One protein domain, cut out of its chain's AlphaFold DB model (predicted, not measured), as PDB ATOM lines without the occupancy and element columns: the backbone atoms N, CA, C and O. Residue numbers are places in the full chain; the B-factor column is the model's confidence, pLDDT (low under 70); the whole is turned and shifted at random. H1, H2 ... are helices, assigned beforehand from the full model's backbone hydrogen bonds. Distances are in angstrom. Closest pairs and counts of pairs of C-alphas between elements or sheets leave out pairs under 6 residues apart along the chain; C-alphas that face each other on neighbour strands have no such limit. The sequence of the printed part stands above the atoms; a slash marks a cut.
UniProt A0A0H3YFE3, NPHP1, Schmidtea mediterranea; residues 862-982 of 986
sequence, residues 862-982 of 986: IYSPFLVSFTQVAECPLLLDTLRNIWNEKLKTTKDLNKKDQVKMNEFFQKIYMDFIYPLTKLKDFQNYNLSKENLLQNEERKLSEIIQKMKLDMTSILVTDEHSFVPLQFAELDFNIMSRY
ATOM      1  N   ILE A 862     -63.072  16.110  45.903       80.62
ATOM      2  CA  ILE A 862     -61.939  16.848  45.338       80.62
ATOM      3  C   ILE A 862     -61.014  15.835  44.655       80.62
ATOM      4  O   ILE A 862     -60.184  15.197  45.296       80.62
ATOM      5  N   TYR A 863     -61.159  15.669  43.342       85.19
ATOM      6  CA  TYR A 863     -60.321  14.748  42.573       85.19
ATOM      7  C   TYR A 863     -58.974  15.392  42.223       85.19
ATOM      8  O   TYR A 863     -58.885  16.199  41.298       85.19
ATOM      9  N   SER A 864     -57.924  15.053  42.975       88.50
ATOM     10  CA  SER A 864     -56.566  15.561  42.759       88.50
ATOM     11  C   SER A 864     -55.504  14.597  43.316       88.50
ATOM     12  O   SER A 864     -55.196  14.650  44.512       88.50
ATOM     13  N   PRO A 865     -54.868  13.756  42.471       89.94
ATOM     14  CA  PRO A 865     -53.756  12.907  42.906       89.94
ATOM     15  C   PRO A 865     -52.551  13.704  43.417       89.94
ATOM     16  O   PRO A 865     -51.802  13.198  44.254       89.94
ATOM     17  N   PHE A 866     -52.390  14.963  42.991       93.25
ATOM     18  CA  PHE A 866     -51.450  15.902  43.604       93.25
ATOM     19  C   PHE A 866     -51.782  16.121  45.090       93.25
ATOM     20  O   PHE A 866     -50.933  15.860  45.941       93.25
ATOM     21  N   LEU A 867     -53.013  16.537  45.423       91.50
ATOM     22  CA  LEU A 867     -53.378  16.833  46.814       91.50
ATOM     23  C   LEU A 867     -53.332  15.597  47.719       91.50
ATOM     24  O   LEU A 867     -52.946  15.735  48.880       91.50
ATOM     25  N   VAL A 868     -53.687  14.415  47.200       88.88
ATOM     26  CA  VAL A 868     -53.610  13.142  47.938       88.88
ATOM     27  C   VAL A 868     -52.158  12.735  48.183       88.88
ATOM     28  O   VAL A 868     -51.738  12.612  49.334       88.88
ATOM     29  N   SER A 869     -51.362  12.551  47.128       91.56
ATOM     30  CA  SER A 869     -50.002  12.009  47.264       91.56
ATOM     31  C   SER A 869     -49.022  12.986  47.922       91.56
ATOM     32  O   SER A 869     -48.113  12.540  48.622       91.56
ATOM     33  N   PHE A 870     -49.230  14.308  47.810       93.94
ATOM     34  CA  PHE A 870     -48.382  15.280  48.509       93.94
ATOM     35  C   PHE A 870     -48.434  15.071  50.031       93.94
ATOM     36  O   PHE A 870     -47.451  15.335  50.718       93.94
ATOM     37  N   THR A 871     -49.531  14.518  50.567       87.94
ATOM     38  CA  THR A 871     -49.616  14.163  51.994       87.94
ATOM     39  C   THR A 871     -48.599  13.097  52.416       87.94
ATOM     40  O   THR A 871     -48.106  13.146  53.537       87.94
ATOM     41  N   GLN A 872     -48.239  12.178  51.512       87.62
ATOM     42  CA  GLN A 872     -47.224  11.141  51.726       87.62
ATOM     43  C   GLN A 872     -45.810  11.712  51.535       87.62
ATOM     44  O   GLN A 872     -44.909  11.417  52.316       87.62
ATOM     45  N   VAL A 873     -45.624  12.586  50.538       92.62
ATOM     46  CA  VAL A 873     -44.351  13.290  50.297       92.62
ATOM     47  C   VAL A 873     -44.000  14.226  51.456       92.62
ATOM     48  O   VAL A 873     -42.839  14.306  51.838       92.62
ATOM     49  N   ALA A 874     -44.987  14.884  52.071       91.75
ATOM     50  CA  ALA A 874     -44.788  15.759  53.226       91.75
ATOM     51  C   ALA A 874     -44.259  15.025  54.481       91.75
ATOM     52  O   ALA A 874     -43.575  15.642  55.292       91.75
ATOM     53  N   GLU A 875     -44.536  13.724  54.617       88.31
ATOM     54  CA  GLU A 875     -44.005  12.838  55.672       88.31
ATOM     55  C   GLU A 875     -42.698  12.126  55.264       88.31
ATOM     56  O   GLU A 875     -42.133  11.346  56.033       88.31
ATOM     57  N   CYS A 876     -42.192  12.372  54.052       90.56
ATOM     58  CA  CYS A 876     -40.975  11.760  53.530       90.56
ATOM     59  C   CYS A 876     -39.923  12.841  53.219       90.56
ATOM     60  O   CYS A 876     -39.906  13.380  52.108       90.56
ATOM     61  N   PRO A 877     -38.996  13.144  54.154       89.62
ATOM     62  CA  PRO A 877     -37.978  14.177  53.952       89.62
ATOM     63  C   PRO A 877     -37.160  13.981  52.670       89.62
ATOM     64  O   PRO A 877     -36.847  14.951  51.987       89.62
ATOM     65  N   LEU A 878     -36.889  12.722  52.300       90.56
ATOM     66  CA  LEU A 878     -36.170  12.351  51.083       90.56
ATOM     67  C   LEU A 878     -36.924  12.763  49.804       90.56
ATOM     68  O   LEU A 878     -36.341  13.409  48.933       90.56
ATOM     69  N   LEU A 879     -38.222  12.457  49.688       93.12
ATOM     70  CA  LEU A 879     -39.028  12.871  48.530       93.12
ATOM     71  C   LEU A 879     -39.300  14.387  48.528       93.12
ATOM     72  O   LEU A 879     -39.356  14.995  47.459       93.12
ATOM     73  N   LEU A 880     -39.416  15.020  49.699       93.50
ATOM     74  CA  LEU A 880     -39.645  16.464  49.805       93.50
ATOM     75  C   LEU A 880     -38.384  17.292  49.479       93.50
ATOM     76  O   LEU A 880     -38.485  18.319  48.803       93.50
ATOM     77  N   ASP A 881     -37.192  16.824  49.862       93.69
ATOM     78  CA  ASP A 881     -35.905  17.384  49.417       93.69
ATOM     79  C   ASP A 881     -35.657  17.125  47.928       93.69
ATOM     80  O   ASP A 881     -35.177  18.008  47.217       93.69
ATOM     81  N   THR A 882     -36.067  15.959  47.424       93.88
ATOM     82  CA  THR A 882     -36.050  15.655  45.987       93.88
ATOM     83  C   THR A 882     -36.906  16.659  45.204       93.88
ATOM     84  O   THR A 882     -36.415  17.285  44.260       93.88
ATOM     85  N   LEU A 883     -38.153  16.898  45.635       95.75
ATOM     86  CA  LEU A 883     -39.039  17.914  45.053       95.75
ATOM     87  C   LEU A 883     -38.413  19.312  45.115       95.75
ATOM     88  O   LEU A 883     -38.444  20.035  44.120       95.75
ATOM     89  N   ARG A 884     -37.811  19.687  46.250       95.31
ATOM     90  CA  ARG A 884     -37.127  20.976  46.429       95.31
ATOM     91  C   ARG A 884     -36.002  21.174  45.414       95.31
ATOM     92  O   ARG A 884     -35.892  22.245  44.820       95.31
ATOM     93  N   ASN A 885     -35.178  20.151  45.203       93.69
ATOM     94  CA  ASN A 885     -34.011  20.235  44.330       93.69
ATOM     95  C   ASN A 885     -34.426  20.337  42.854       93.69
ATOM     96  O   ASN A 885     -33.946  21.227  42.146       93.69
ATOM     97  N   ILE A 886     -35.395  19.523  42.414       94.25
ATOM     98  CA  ILE A 886     -35.967  19.623  41.060       94.25
ATOM     99  C   ILE A 886     -36.668  20.977  40.867       94.25
ATOM    100  O   ILE A 886     -36.471  21.625  39.838       94.25
ATOM    101  N   TRP A 887     -37.439  21.449  41.852       94.94
ATOM    102  CA  TRP A 887     -38.080  22.765  41.805       94.94
ATOM    103  C   TRP A 887     -37.059  23.890  41.613       94.94
ATOM    104  O   TRP A 887     -37.214  24.702  40.702       94.94
ATOM    105  N   ASN A 888     -35.980  23.910  42.400       93.31
ATOM    106  CA  ASN A 888     -34.939  24.937  42.308       93.31
ATOM    107  C   ASN A 888     -34.227  24.926  40.939       93.31
ATOM    108  O   ASN A 888     -33.995  25.984  40.352       93.31
ATOM    109  N   GLU A 889     -33.936  23.748  40.380       92.31
ATOM    110  CA  GLU A 889     -33.363  23.583  39.035       92.31
ATOM    111  C   GLU A 889     -34.294  24.108  37.923       92.31
ATOM    112  O   GLU A 889     -33.875  24.860  37.033       92.31
ATOM    113  N   LYS A 890     -35.582  23.752  37.978       92.12
ATOM    114  CA  LYS A 890     -36.581  24.216  37.005       92.12
ATOM    115  C   LYS A 890     -36.897  25.709  37.177       92.12
ATOM    116  O   LYS A 890     -37.117  26.410  36.189       92.12
ATOM    117  N   LEU A 891     -36.837  26.243  38.398       90.94
ATOM    118  CA  LEU A 891     -37.020  27.668  38.683       90.94
ATOM    119  C   LEU A 891     -35.868  28.519  38.120       90.94
ATOM    120  O   LEU A 891     -36.131  29.566  37.521       90.94
ATOM    121  N   LYS A 892     -34.613  28.050  38.228       89.94
ATOM    122  CA  LYS A 892     -33.434  28.679  37.592       89.94
ATOM    123  C   LYS A 892     -33.600  28.820  36.070       89.94
ATOM    124  O   LYS A 892     -33.208  29.838  35.510       89.94
ATOM    125  N   THR A 893     -34.209  27.833  35.409       88.88
ATOM    126  CA  THR A 893     -34.406  27.803  33.942       88.88
ATOM    127  C   THR A 893     -35.711  28.454  33.457       88.88
ATOM    128  O   THR A 893     -35.916  28.616  32.253       88.88
ATOM    129  N   THR A 894     -36.592  28.881  34.366       88.31
ATOM    130  CA  THR A 894     -37.887  29.500  34.033       88.31
ATOM    131  C   THR A 894     -37.749  30.990  33.704       88.31
ATOM    132  O   THR A 894     -37.033  31.723  34.383       88.31
ATOM    133  N   LYS A 895     -38.484  31.468  32.686       85.75
ATOM    134  CA  LYS A 895     -38.519  32.888  32.279       85.75
ATOM    135  C   LYS A 895     -39.150  33.773  33.362       85.75
ATOM    136  O   LYS A 895     -40.229  33.462  33.860       85.75
ATOM    137  N   ASP A 896     -38.552  34.928  33.650       81.75
ATOM    138  CA  ASP A 896     -38.983  35.804  34.757       81.75
ATOM    139  C   ASP A 896     -40.372  36.433  34.578       81.75
ATOM    140  O   ASP A 896     -41.020  36.793  35.558       81.75
ATOM    141  N   LEU A 897     -40.870  36.521  33.340       74.62
ATOM    142  CA  LEU A 897     -42.260  36.906  33.069       74.62
ATOM    143  C   LEU A 897     -43.258  35.879  33.627       74.62
ATOM    144  O   LEU A 897     -44.286  36.275  34.163       74.62
ATOM    145  N   ASN A 898     -42.931  34.582  33.574       77.44
ATOM    146  CA  ASN A 898     -43.781  33.527  34.129       77.44
ATOM    147  C   ASN A 898     -43.711  33.511  35.664       77.44
ATOM    148  O   ASN A 898     -44.727  33.291  36.309       77.44
ATOM    149  N   LYS A 899     -42.544  33.816  36.257       83.31
ATOM    150  CA  LYS A 899     -42.355  33.864  37.724       83.31
ATOM    151  C   LYS A 899     -43.256  34.889  38.427       83.31
ATOM    152  O   LYS A 899     -43.502  34.755  39.620       83.31
ATOM    153  N   LYS A 900     -43.742  35.905  37.704       84.69
ATOM    154  CA  LYS A 900     -44.665  36.936  38.218       84.69
ATOM    155  C   LYS A 900     -46.139  36.523  38.175       84.69
ATOM    156  O   LYS A 900     -46.970  37.210  38.761       84.69
ATOM    157  N   ASP A 901     -46.468  35.437  37.483       88.81
ATOM    158  CA  ASP A 901     -47.830  34.946  37.302       88.81
ATOM    159  C   ASP A 901     -48.084  33.779  38.266       88.81
ATOM    160  O   ASP A 901     -47.632  32.654  38.049       88.81
ATOM    161  N   GLN A 902     -48.789  34.054  39.367       86.62
ATOM    162  CA  GLN A 902     -49.042  33.063  40.419       86.62
ATOM    163  C   GLN A 902     -49.853  31.858  39.912       86.62
ATOM    164  O   GLN A 902     -49.650  30.761  40.429       86.62
ATOM    165  N   VAL A 903     -50.712  32.025  38.896       89.25
ATOM    166  CA  VAL A 903     -51.501  30.922  38.318       89.25
ATOM    167  C   VAL A 903     -50.588  30.011  37.504       89.25
ATOM    168  O   VAL A 903     -50.519  28.816  37.779       89.25
ATOM    169  N   LYS A 904     -49.771  30.573  36.603       89.69
ATOM    170  CA  LYS A 904     -48.775  29.784  35.853       89.69
ATOM    171  C   LYS A 904     -47.758  29.109  36.771       89.69
ATOM    172  O   LYS A 904     -47.316  28.004  36.479       89.69
ATOM    173  N   MET A 905     -47.384  29.742  37.884       92.19
ATOM    174  CA  MET A 905     -46.489  29.134  38.875       92.19
ATOM    175  C   MET A 905     -47.172  28.015  39.681       92.19
ATOM    176  O   MET A 905     -46.518  27.015  39.970       92.19
ATOM    177  N   ASN A 906     -48.470  28.133  39.984       92.56
ATOM    178  CA  ASN A 906     -49.287  27.063  40.575       92.56
ATOM    179  C   ASN A 906     -49.392  25.847  39.629       92.56
ATOM    180  O   ASN A 906     -49.150  24.714  40.048       92.56
ATOM    181  N   GLU A 907     -49.699  26.074  38.347       92.56
ATOM    182  CA  GLU A 907     -49.734  25.039  37.299       92.56
ATOM    183  C   GLU A 907     -48.362  24.369  37.113       92.56
ATOM    184  O   GLU A 907     -48.256  23.145  37.066       92.56
ATOM    185  N   PHE A 908     -47.292  25.167  37.047       94.38
ATOM    186  CA  PHE A 908     -45.922  24.685  36.868       94.38
ATOM    187  C   PHE A 908     -45.431  23.856  38.062       94.38
ATOM    188  O   PHE A 908     -44.747  22.851  37.864       94.38
ATOM    189  N   PHE A 909     -45.820  24.222  39.288       96.31
ATOM    190  CA  PHE A 909     -45.544  23.434  40.490       96.31
ATOM    191  C   PHE A 909     -46.247  22.072  40.456       96.31
ATOM    192  O   PHE A 909     -45.590  21.044  40.632       96.31
ATOM    193  N   GLN A 910     -47.553  22.046  40.155       95.56
ATOM    194  CA  GLN A 910     -48.297  20.791  39.985       95.56
ATOM    195  C   GLN A 910     -47.690  19.925  38.881       95.56
ATOM    196  O   GLN A 910     -47.515  18.725  39.078       95.56
ATOM    197  N   LYS A 911     -47.308  20.524  37.746       94.69
ATOM    198  CA  LYS A 911     -46.660  19.795  36.657       94.69
ATOM    199  C   LYS A 911     -45.328  19.178  37.090       94.69
ATOM    200  O   LYS A 911     -45.146  17.987  36.893       94.69
ATOM    201  N   ILE A 912     -44.425  19.935  37.716       95.25
ATOM    202  CA  ILE A 912     -43.142  19.393  38.205       95.25
ATOM    203  C   ILE A 912     -43.366  18.248  39.199       95.25
ATOM    204  O   ILE A 912     -42.663  17.240  39.147       95.25
ATOM    205  N   TYR A 913     -44.361  18.380  40.077       96.38
ATOM    206  CA  TYR A 913     -44.720  17.317  41.003       96.38
ATOM    207  C   TYR A 913     -45.213  16.055  40.273       96.38
ATOM    208  O   TYR A 913     -44.722  14.962  40.549       96.38
ATOM    209  N   MET A 914     -46.152  16.186  39.331       93.75
ATOM    210  CA  MET A 914     -46.723  15.039  38.612       93.75
ATOM    211  C   MET A 914     -45.733  14.401  37.624       93.75
ATOM    212  O   MET A 914     -45.738  13.181  37.488       93.75
ATOM    213  N   ASP A 915     -44.864  15.193  36.990       92.12
ATOM    214  CA  ASP A 915     -43.847  14.717  36.041       92.12
ATOM    215  C   ASP A 915     -42.720  13.920  36.735       92.12
ATOM    216  O   ASP A 915     -42.194  12.978  36.146       92.12
ATOM    217  N   PHE A 916     -42.317  14.302  37.961       93.19
ATOM    218  CA  PHE A 916     -41.094  13.780  38.602       93.19
ATOM    219  C   PHE A 916     -41.270  13.138  39.982       93.19
ATOM    220  O   PHE A 916     -40.463  12.290  40.344       93.19
ATOM    221  N   ILE A 917     -42.263  13.538  40.782       94.62
ATOM    222  CA  ILE A 917     -42.400  13.089  42.182       94.62
ATOM    223  C   ILE A 917     -43.535  12.085  42.344       94.62
ATOM    224  O   ILE A 917     -43.352  11.074  43.019       94.62
ATOM    225  N   TYR A 918     -44.675  12.301  41.681       92.69
ATOM    226  CA  TYR A 918     -45.794  11.360  41.715       92.69
ATOM    227  C   TYR A 918     -45.381   9.917  41.354       92.69
ATOM    228  O   TYR A 918     -45.730   9.023  42.127       92.69
ATOM    229  N   PRO A 919     -44.573   9.651  40.302       90.94
ATOM    230  CA  PRO A 919     -44.123   8.290  40.000       90.94
ATOM    231  C   PRO A 919     -43.250   7.680  41.105       90.94
ATOM    232  O   PRO A 919     -43.366   6.492  41.396       90.94
ATOM    233  N   LEU A 920     -42.422   8.490  41.778       91.25
ATOM    234  CA  LEU A 920     -41.571   8.031  42.882       91.25
ATOM    235  C   LEU A 920     -42.401   7.607  44.104       91.25
ATOM    236  O   LEU A 920     -42.030   6.652  44.777       91.25
ATOM    237  N   THR A 921     -43.572   8.220  44.338       89.44
ATOM    238  CA  THR A 921     -44.523   7.751  45.374       89.44
ATOM    239  C   THR A 921     -45.123   6.370  45.088       89.44
ATOM    240  O   THR A 921     -45.777   5.805  45.962       89.44
ATOM    241  N   LYS A 922     -44.936   5.829  43.873       88.06
ATOM    242  CA  LYS A 922     -45.454   4.521  43.442       88.06
ATOM    243  C   LYS A 922     -44.372   3.454  43.300       88.06
ATOM    244  O   LYS A 922     -44.713   2.328  42.958       88.06
ATOM    245  N   LEU A 923     -43.099   3.759  43.546       89.12
ATOM    246  CA  LEU A 923     -42.030   2.759  43.509       89.12
ATOM    247  C   LEU A 923     -42.205   1.785  44.692       89.12
ATOM    248  O   LEU A 923     -42.143   2.208  45.844       89.12
ATOM    249  N   LYS A 924     -42.438   0.492  44.422       84.81
ATOM    250  CA  LYS A 924     -42.657  -0.532  45.467       84.81
ATOM    251  C   LYS A 924     -41.440  -0.688  46.367       84.81
ATOM    252  O   LYS A 924     -41.562  -0.761  47.583       84.81
ATOM    253  N   ASP A 925     -40.269  -0.699  45.743       80.75
ATOM    254  CA  ASP A 925     -38.989  -0.999  46.377       80.75
ATOM    255  C   ASP A 925     -38.376   0.232  47.074       80.75
ATOM    256  O   ASP A 925     -37.161   0.307  47.246       80.75
ATOM    257  N   PHE A 926     -39.187   1.239  47.419       81.44
ATOM    258  CA  PHE A 926     -38.747   2.488  48.042       81.44
ATOM    259  C   PHE A 926     -38.668   2.372  49.569       81.44
ATOM    260  O   PHE A 926     -39.673   2.117  50.237       81.44
ATOM    261  N   GLN A 927     -37.486   2.617  50.144       74.69
ATOM    262  CA  GLN A 927     -37.317   2.644  51.602       74.69
ATOM    263  C   GLN A 927     -37.396   4.082  52.137       74.69
ATOM    264  O   GLN A 927     -36.612   4.950  51.754       74.69
ATOM    265  N   ASN A 928     -38.336   4.336  53.054       67.38
ATOM    266  CA  ASN A 928     -38.474   5.646  53.694       67.38
ATOM    267  C   ASN A 928     -37.317   5.924  54.682       67.38
ATOM    268  O   ASN A 928     -36.657   5.012  55.182       67.38
ATOM    269  N   TYR A 929     -37.092   7.204  54.982       67.94
ATOM    270  CA  TYR A 929     -35.994   7.711  55.800       67.94
ATOM    271  C   TYR A 929     -35.889   7.016  57.172       67.94
ATOM    272  O   TYR A 929     -36.782   7.128  58.012       67.94
ATOM    273  N   ASN A 930     -34.754   6.355  57.433       69.56
ATOM    274  CA  ASN A 930     -34.453   5.711  58.713       69.56
ATOM    275  C   ASN A 930     -33.141   6.254  59.306       69.56
ATOM    276  O   ASN A 930     -32.053   6.010  58.782       69.56
ATOM    277  N   LEU A 931     -33.263   6.936  60.450       68.88
ATOM    278  CA  LEU A 931     -32.186   7.582  61.218       68.88
ATOM    279  C   LEU A 931     -30.966   6.694  61.499       68.88
ATOM    280  O   LEU A 931     -29.854   7.205  61.612       68.88
ATOM    281  N   SER A 932     -31.173   5.384  61.648       63.88
ATOM    282  CA  SER A 932     -30.134   4.433  62.054       63.88
ATOM    283  C   SER A 932     -29.527   3.640  60.891       63.88
ATOM    284  O   SER A 932     -28.615   2.847  61.112       63.88
ATOM    285  N   LYS A 933     -29.999   3.853  59.654       74.50
ATOM    286  CA  LYS A 933     -29.587   3.114  58.446       74.50
ATOM    287  C   LYS A 933     -29.032   4.054  57.361       74.50
ATOM    288  O   LYS A 933     -29.472   4.044  56.215       74.50
ATOM    289  N   GLU A 934     -28.036   4.862  57.728       74.44
ATOM    290  CA  GLU A 934     -27.443   5.896  56.860       74.44
ATOM    291  C   GLU A 934     -26.899   5.363  55.522       74.44
ATOM    292  O   GLU A 934     -27.140   5.980  54.487       74.44
ATOM    293  N   ASN A 935     -26.240   4.199  55.501       75.50
ATOM    294  CA  ASN A 935     -25.723   3.610  54.256       75.50
ATOM    295  C   ASN A 935     -26.854   3.264  53.268       75.50
ATOM    296  O   ASN A 935     -26.717   3.477  52.064       75.50
ATOM    297  N   LEU A 936     -27.993   2.774  53.773       76.94
ATOM    298  CA  LEU A 936     -29.175   2.479  52.957       76.94
ATOM    299  C   LEU A 936     -29.851   3.767  52.474       76.94
ATOM    300  O   LEU A 936     -30.213   3.851  51.305       76.94
ATOM    301  N   LEU A 937     -29.921   4.804  53.316       78.44
ATOM    302  CA  LEU A 937     -30.392   6.127  52.899       78.44
ATOM    303  C   LEU A 937     -29.542   6.699  51.750       78.44
ATOM    304  O   LEU A 937     -30.098   7.148  50.753       78.44
ATOM    305  N   GLN A 938     -28.210   6.644  51.849       82.69
ATOM    306  CA  GLN A 938     -27.307   7.103  50.782       82.69
ATOM    307  C   GLN A 938     -27.438   6.271  49.492       82.69
ATOM    308  O   GLN A 938     -27.163   6.772  48.399       82.69
ATOM    309  N   ASN A 939     -27.860   5.007  49.595       84.75
ATOM    310  CA  ASN A 939     -28.156   4.164  48.439       84.75
ATOM    311  C   ASN A 939     -29.499   4.536  47.785       84.75
ATOM    312  O   ASN A 939     -29.537   4.692  46.565       84.75
ATOM    313  N   GLU A 940     -30.560   4.766  48.565       86.75
ATOM    314  CA  GLU A 940     -31.848   5.244  48.039       86.75
ATOM    315  C   GLU A 940     -31.742   6.663  47.451       86.75
ATOM    316  O   GLU A 940     -32.277   6.915  46.376       86.75
ATOM    317  N   GLU A 941     -30.985   7.575  48.072       87.31
ATOM    318  CA  GLU A 941     -30.681   8.910  47.523       87.31
ATOM    319  C   GLU A 941     -30.041   8.830  46.127       87.31
ATOM    320  O   GLU A 941     -30.413   9.577  45.215       87.31
ATOM    321  N   ARG A 942     -29.102   7.895  45.937       88.62
ATOM    322  CA  ARG A 942     -28.422   7.662  44.654       88.62
ATOM    323  C   ARG A 942     -29.367   7.058  43.614       88.62
ATOM    324  O   ARG A 942     -29.470   7.588  42.513       88.62
ATOM    325  N   LYS A 943     -30.111   6.019  43.996       89.06
ATOM    326  CA  LYS A 943     -31.139   5.344  43.186       89.06
ATOM    327  C   LYS A 943     -32.219   6.318  42.705       89.06
ATOM    328  O   LYS A 943     -32.502   6.364  41.510       89.06
ATOM    329  N   LEU A 944     -32.760   7.161  43.591       89.81
ATOM    330  CA  LEU A 944     -33.673   8.242  43.205       89.81
ATOM    331  C   LEU A 944     -33.003   9.208  42.223       89.81
ATOM    332  O   LEU A 944     -33.593   9.535  41.197       89.81
ATOM    333  N   SER A 945     -31.766   9.636  42.494       89.69
ATOM    334  CA  SER A 945     -31.031  10.560  41.618       89.69
ATOM    335  C   SER A 945     -30.813   9.994  40.208       89.69
ATOM    336  O   SER A 945     -30.978  10.721  39.229       89.69
ATOM    337  N   GLU A 946     -30.496   8.704  40.087       90.00
ATOM    338  CA  GLU A 946     -30.360   7.991  38.810       90.00
ATOM    339  C   GLU A 946     -31.704   7.886  38.070       90.00
ATOM    340  O   GLU A 946     -31.780   8.224  36.885       90.00
ATOM    341  N   ILE A 947     -32.784   7.514  38.769       90.56
ATOM    342  CA  ILE A 947     -34.148   7.487  38.215       90.56
ATOM    343  C   ILE A 947     -34.549   8.878  37.701       90.56
ATOM    344  O   ILE A 947     -35.033   9.010  36.580       90.56
ATOM    345  N   ILE A 948     -34.291   9.940  38.465       91.38
ATOM    346  CA  ILE A 948     -34.614  11.324  38.090       91.38
ATOM    347  C   ILE A 948     -33.789  11.792  36.886       91.38
ATOM    348  O   ILE A 948     -34.307  12.507  36.026       91.38
ATOM    349  N   GLN A 949     -32.516  11.395  36.781       90.50
ATOM    350  CA  GLN A 949     -31.700  11.682  35.598       90.50
ATOM    351  C   GLN A 949     -32.264  10.999  34.346       90.50
ATOM    352  O   GLN A 949     -32.381  11.659  33.314       90.50
ATOM    353  N   LYS A 950     -32.708   9.737  34.449       88.88
ATOM    354  CA  LYS A 950     -33.452   9.055  33.376       88.88
ATOM    355  C   LYS A 950     -34.778   9.788  33.057       88.88
ATOM    356  O   LYS A 950     -35.029  10.085  31.892       88.88
ATOM    357  N   MET A 951     -35.573  10.194  34.063       89.81
ATOM    358  CA  MET A 951     -36.871  10.891  33.879       89.81
ATOM    359  C   MET A 951     -36.735  12.219  33.129       89.81
ATOM    360  O   MET A 951     -37.624  12.604  32.375       89.81
ATOM    361  N   LYS A 952     -35.620  12.932  33.332       89.06
ATOM    362  CA  LYS A 952     -35.312  14.187  32.628       89.06
ATOM    363  C   LYS A 952     -34.999  13.996  31.140       89.06
ATOM    364  O   LYS A 952     -35.050  14.985  30.411       89.06
ATOM    365  N   LEU A 953     -34.655  12.779  30.714       88.00
ATOM    366  CA  LEU A 953     -34.429  12.416  29.315       88.00
ATOM    367  C   LEU A 953     -35.715  11.865  28.687       88.00
ATOM    368  O   LEU A 953     -36.174  12.399  27.681       88.00
ATOM    369  N   ASP A 954     -36.302  10.836  29.303       85.31
ATOM    370  CA  ASP A 954     -37.581  10.247  28.903       85.31
ATOM    371  C   ASP A 954     -38.252   9.532  30.090       85.31
ATOM    372  O   ASP A 954     -37.841   8.446  30.500       85.31
ATOM    373  N   MET A 955     -39.326  10.128  30.615       81.62
ATOM    374  CA  MET A 955     -40.174   9.529  31.651       81.62
ATOM    375  C   MET A 955     -40.843   8.222  31.186       81.62
ATOM    376  O   MET A 955     -41.025   7.314  31.996       81.62
ATOM    377  N   THR A 956     -41.200   8.100  29.902       81.56
ATOM    378  CA  THR A 956     -41.965   6.944  29.407       81.56
ATOM    379  C   THR A 956     -41.135   5.667  29.404       81.56
ATOM    380  O   THR A 956     -41.666   4.621  29.766       81.56
ATOM    381  N   SER A 957     -39.830   5.759  29.119       79.88
ATOM    382  CA  SER A 957     -38.901   4.630  29.245       79.88
ATOM    383  C   SER A 957     -38.981   3.951  30.621       79.88
ATOM    384  O   SER A 957     -39.180   2.745  30.697       79.88
ATOM    385  N   ILE A 958     -38.925   4.725  31.708       83.94
ATOM    386  CA  ILE A 958     -38.880   4.220  33.093       83.94
ATOM    387  C   ILE A 958     -40.176   3.544  33.527       83.94
ATOM    388  O   ILE A 958     -40.146   2.565  34.266       83.94
ATOM    389  N   LEU A 959     -41.319   4.065  33.080       77.88
ATOM    390  CA  LEU A 959     -42.631   3.491  33.396       77.88
ATOM    391  C   LEU A 959     -42.892   2.172  32.645       77.88
ATOM    392  O   LEU A 959     -43.909   1.528  32.894       77.88
ATOM    393  N   VAL A 960     -41.994   1.789  31.730       80.88
ATOM    394  CA  VAL A 960     -42.072   0.584  30.889       80.88
ATOM    395  C   VAL A 960     -40.858  -0.348  31.087       80.88
ATOM    396  O   VAL A 960     -40.907  -1.499  30.666       80.88
ATOM    397  N   THR A 961     -39.777   0.088  31.748       78.88
ATOM    398  CA  THR A 961     -38.623  -0.772  32.073       78.88
ATOM    399  C   THR A 961     -38.902  -1.732  33.226       78.88
ATOM    400  O   THR A 961     -39.243  -1.290  34.323       78.88
ATOM    401  N   ASP A 962     -38.554  -3.006  33.039       78.25
ATOM    402  CA  ASP A 962     -38.534  -4.031  34.097       78.25
ATOM    403  C   ASP A 962     -37.525  -3.736  35.236       78.25
ATOM    404  O   ASP A 962     -37.537  -4.403  36.267       78.25
ATOM    405  N   GLU A 963     -36.655  -2.727  35.080       81.25
ATOM    406  CA  GLU A 963     -35.681  -2.292  36.095       81.25
ATOM    407  C   GLU A 963     -36.331  -1.787  37.399       81.25
ATOM    408  O   GLU A 963     -35.678  -1.781  38.447       81.25
ATOM    409  N   HIS A 964     -37.578  -1.299  37.348       83.00
ATOM    410  CA  HIS A 964     -38.222  -0.581  38.450       83.00
ATOM    411  C   HIS A 964     -39.688  -1.001  38.611       83.00
ATOM    412  O   HIS A 964     -40.500  -0.826  37.705       83.00
ATOM    413  N   SER A 965     -40.053  -1.532  39.784       85.06
ATOM    414  CA  SER A 965     -41.396  -2.070  40.010       85.06
ATOM    415  C   SER A 965     -42.334  -1.040  40.660       85.06
ATOM    416  O   SER A 965     -42.059  -0.484  41.726       85.06
ATOM    417  N   PHE A 966     -43.475  -0.771  40.016       87.50
ATOM    418  CA  PHE A 966     -44.448   0.228  40.473       87.50
ATOM    419  C   PHE A 966     -45.724  -0.403  41.059       87.50
ATOM    420  O   PHE A 966     -46.134  -1.515  40.699       87.50
ATOM    421  N   VAL A 967     -46.349   0.306  42.001       86.75
ATOM    422  CA  VAL A 967     -47.682   0.035  42.557       86.75
ATOM    423  C   VAL A 967     -48.735   0.469  41.525       86.75
ATOM    424  O   VAL A 967     -48.636   1.585  41.009       86.75
ATOM    425  N   PRO A 968     -49.739  -0.369  41.198       83.88
ATOM    426  CA  PRO A 968     -50.809   0.024  40.286       83.88
ATOM    427  C   PRO A 968     -51.670   1.141  40.891       83.88
ATOM    428  O   PRO A 968     -51.963   1.119  42.086       83.88
ATOM    429  N   LEU A 969     -52.108   2.080  40.045       83.56
ATOM    430  CA  LEU A 969     -52.985   3.192  40.422       83.56
ATOM    431  C   LEU A 969     -54.255   2.684  41.123       83.56
ATOM    432  O   LEU A 969     -54.990   1.872  40.558       83.56
ATOM    433  N   GLN A 970     -54.552   3.211  42.309       84.19
ATOM    434  CA  GLN A 970     -55.793   2.911  43.032       84.19
ATOM    435  C   GLN A 970     -56.734   4.121  43.010       84.19
ATOM    436  O   GLN A 970     -56.300   5.261  43.148       84.19
ATOM    437  N   PHE A 971     -58.050   3.902  42.900       80.44
ATOM    438  CA  PHE A 971     -59.026   5.007  42.860       80.44
ATOM    439  C   PHE A 971     -59.007   5.894  44.120       80.44
ATOM    440  O   PHE A 971     -59.243   7.097  44.023       80.44
ATOM    441  N   ALA A 972     -58.643   5.334  45.279       78.12
ATOM    442  CA  ALA A 972     -58.440   6.079  46.525       78.12
ATOM    443  C   ALA A 972     -57.274   7.091  46.464       78.12
ATOM    444  O   ALA A 972     -57.182   7.975  47.309       78.12
ATOM    445  N   GLU A 973     -56.391   6.995  45.466       79.25
ATOM    446  CA  GLU A 973     -55.286   7.937  45.245       79.25
ATOM    447  C   GLU A 973     -55.718   9.173  44.443       79.25
ATOM    448  O   GLU A 973     -54.968  10.143  44.361       79.25
ATOM    449  N   LEU A 974     -56.920   9.145  43.855       82.31
ATOM    450  CA  LEU A 974     -57.508  10.258  43.109       82.31
ATOM    451  C   LEU A 974     -58.417  11.125  43.994       82.31
ATOM    452  O   LEU A 974     -58.476  12.334  43.787       82.31
ATOM    453  N   ASP A 975     -59.128  10.524  44.953       83.25
ATOM    454  CA  ASP A 975     -60.097  11.196  45.831       83.25
ATOM    455  C   ASP A 975     -59.428  11.817  47.070       83.25
ATOM    456  O   ASP A 975     -59.028  11.120  48.004       83.25
ATOM    457  N   PHE A 976     -59.348  13.150  47.121       81.12
ATOM    458  CA  PHE A 976     -58.896  13.888  48.300       81.12
ATOM    459  C   PHE A 976     -60.017  14.001  49.346       81.12
ATOM    460  O   PHE A 976     -60.567  15.070  49.621       81.12
ATOM    461  N   ASN A 977     -60.350  12.860  49.948       74.06
ATOM    462  CA  ASN A 977     -61.429  12.727  50.917       74.06
ATOM    463  C   ASN A 977     -61.047  13.304  52.293       74.06
ATOM    464  O   ASN A 977     -60.623  12.584  53.201       74.06
ATOM    465  N   ILE A 978     -61.221  14.617  52.463       70.06
ATOM    466  CA  ILE A 978     -60.944  15.328  53.723       70.06
ATOM    467  C   ILE A 978     -61.759  14.744  54.894       70.06
ATOM    468  O   ILE A 978     -61.240  14.597  56.002       70.06
ATOM    469  N   MET A 979     -63.021  14.375  54.649       64.62
ATOM    470  CA  MET A 979     -63.962  13.935  55.687       64.62
ATOM    471  C   MET A 979     -63.606  12.568  56.288       64.62
ATOM    472  O   MET A 979     -63.866  12.335  57.468       64.62
ATOM    473  N   SER A 980     -62.940  11.694  55.524       62.09
ATOM    474  CA  SER A 980     -62.489  10.366  55.975       62.09
ATOM    475  C   SER A 980     -61.630  10.393  57.247       62.09
ATOM    476  O   SER A 980     -61.654   9.444  58.030       62.09
ATOM    477  N   ARG A 981     -60.900  11.492  57.491       58.16
ATOM    478  CA  ARG A 981     -60.067  11.675  58.691       58.16
ATOM    479  C   ARG A 981     -60.863  12.064  59.937       58.16
ATOM    480  O   ARG A 981     -60.395  11.801  61.038       58.16
ATOM    481  N   TYR A 982     -62.061  12.624  59.772       58.00
ATOM    482  CA  TYR A 982     -62.973  12.970  60.871       58.00
ATOM    483  C   TYR A 982     -63.968  11.840  61.177       58.00
ATOM    484  O   TYR A 982     -64.422  11.701  62.309       58.00
TER     485      TYR A 982
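AT A GLANCE: This is residues 862 to 982 of the 986 residues of the protein "NPHP1" of Schmidtea mediterranea (UniProt A0A0H3YFE3). Long, kinked helix H5 and shorter H1 lie beside a crossed pair, H2 and H4; long loops lead to H5 and on to outlying H6. The printed part has 121 residues, with six named helices, H1 to H6 in order, and no named strand: all helix. It is compact, radius of gyration of the C-alphas 15.5 A, spans 42 by 40 by 32 A.

HOW THE PARTS SIT: H5, residues 934 to 958, has a kink of 96 degrees near residue 952. Its residues 948 to 955 alone only just touch H4, residues 902 to 916, with 3 pairs of C-alphas within 8 A, Phe 916 and Ile 948 closest at 6.9 A. H2, residues 877 to 893, touches H4 at a steep tilt of 56 degrees. Every O i to N i+4 pair is within hydrogen-bond range in H2 and H4, and 17 of 21 in H5.

IN THESE COORDINATES: H1, residues 865 to 873, begins at C-alpha (-53.756, 12.907, 42.906); H3 is 896 to 899; H6, 978 to 981, ends at (-60.067, 11.675, 58.691). H5 is 26.4 A long.

THE WHOLE: The printed part has no cut; pLDDT is under 70 at residues 928 to 932 and 979 to 982.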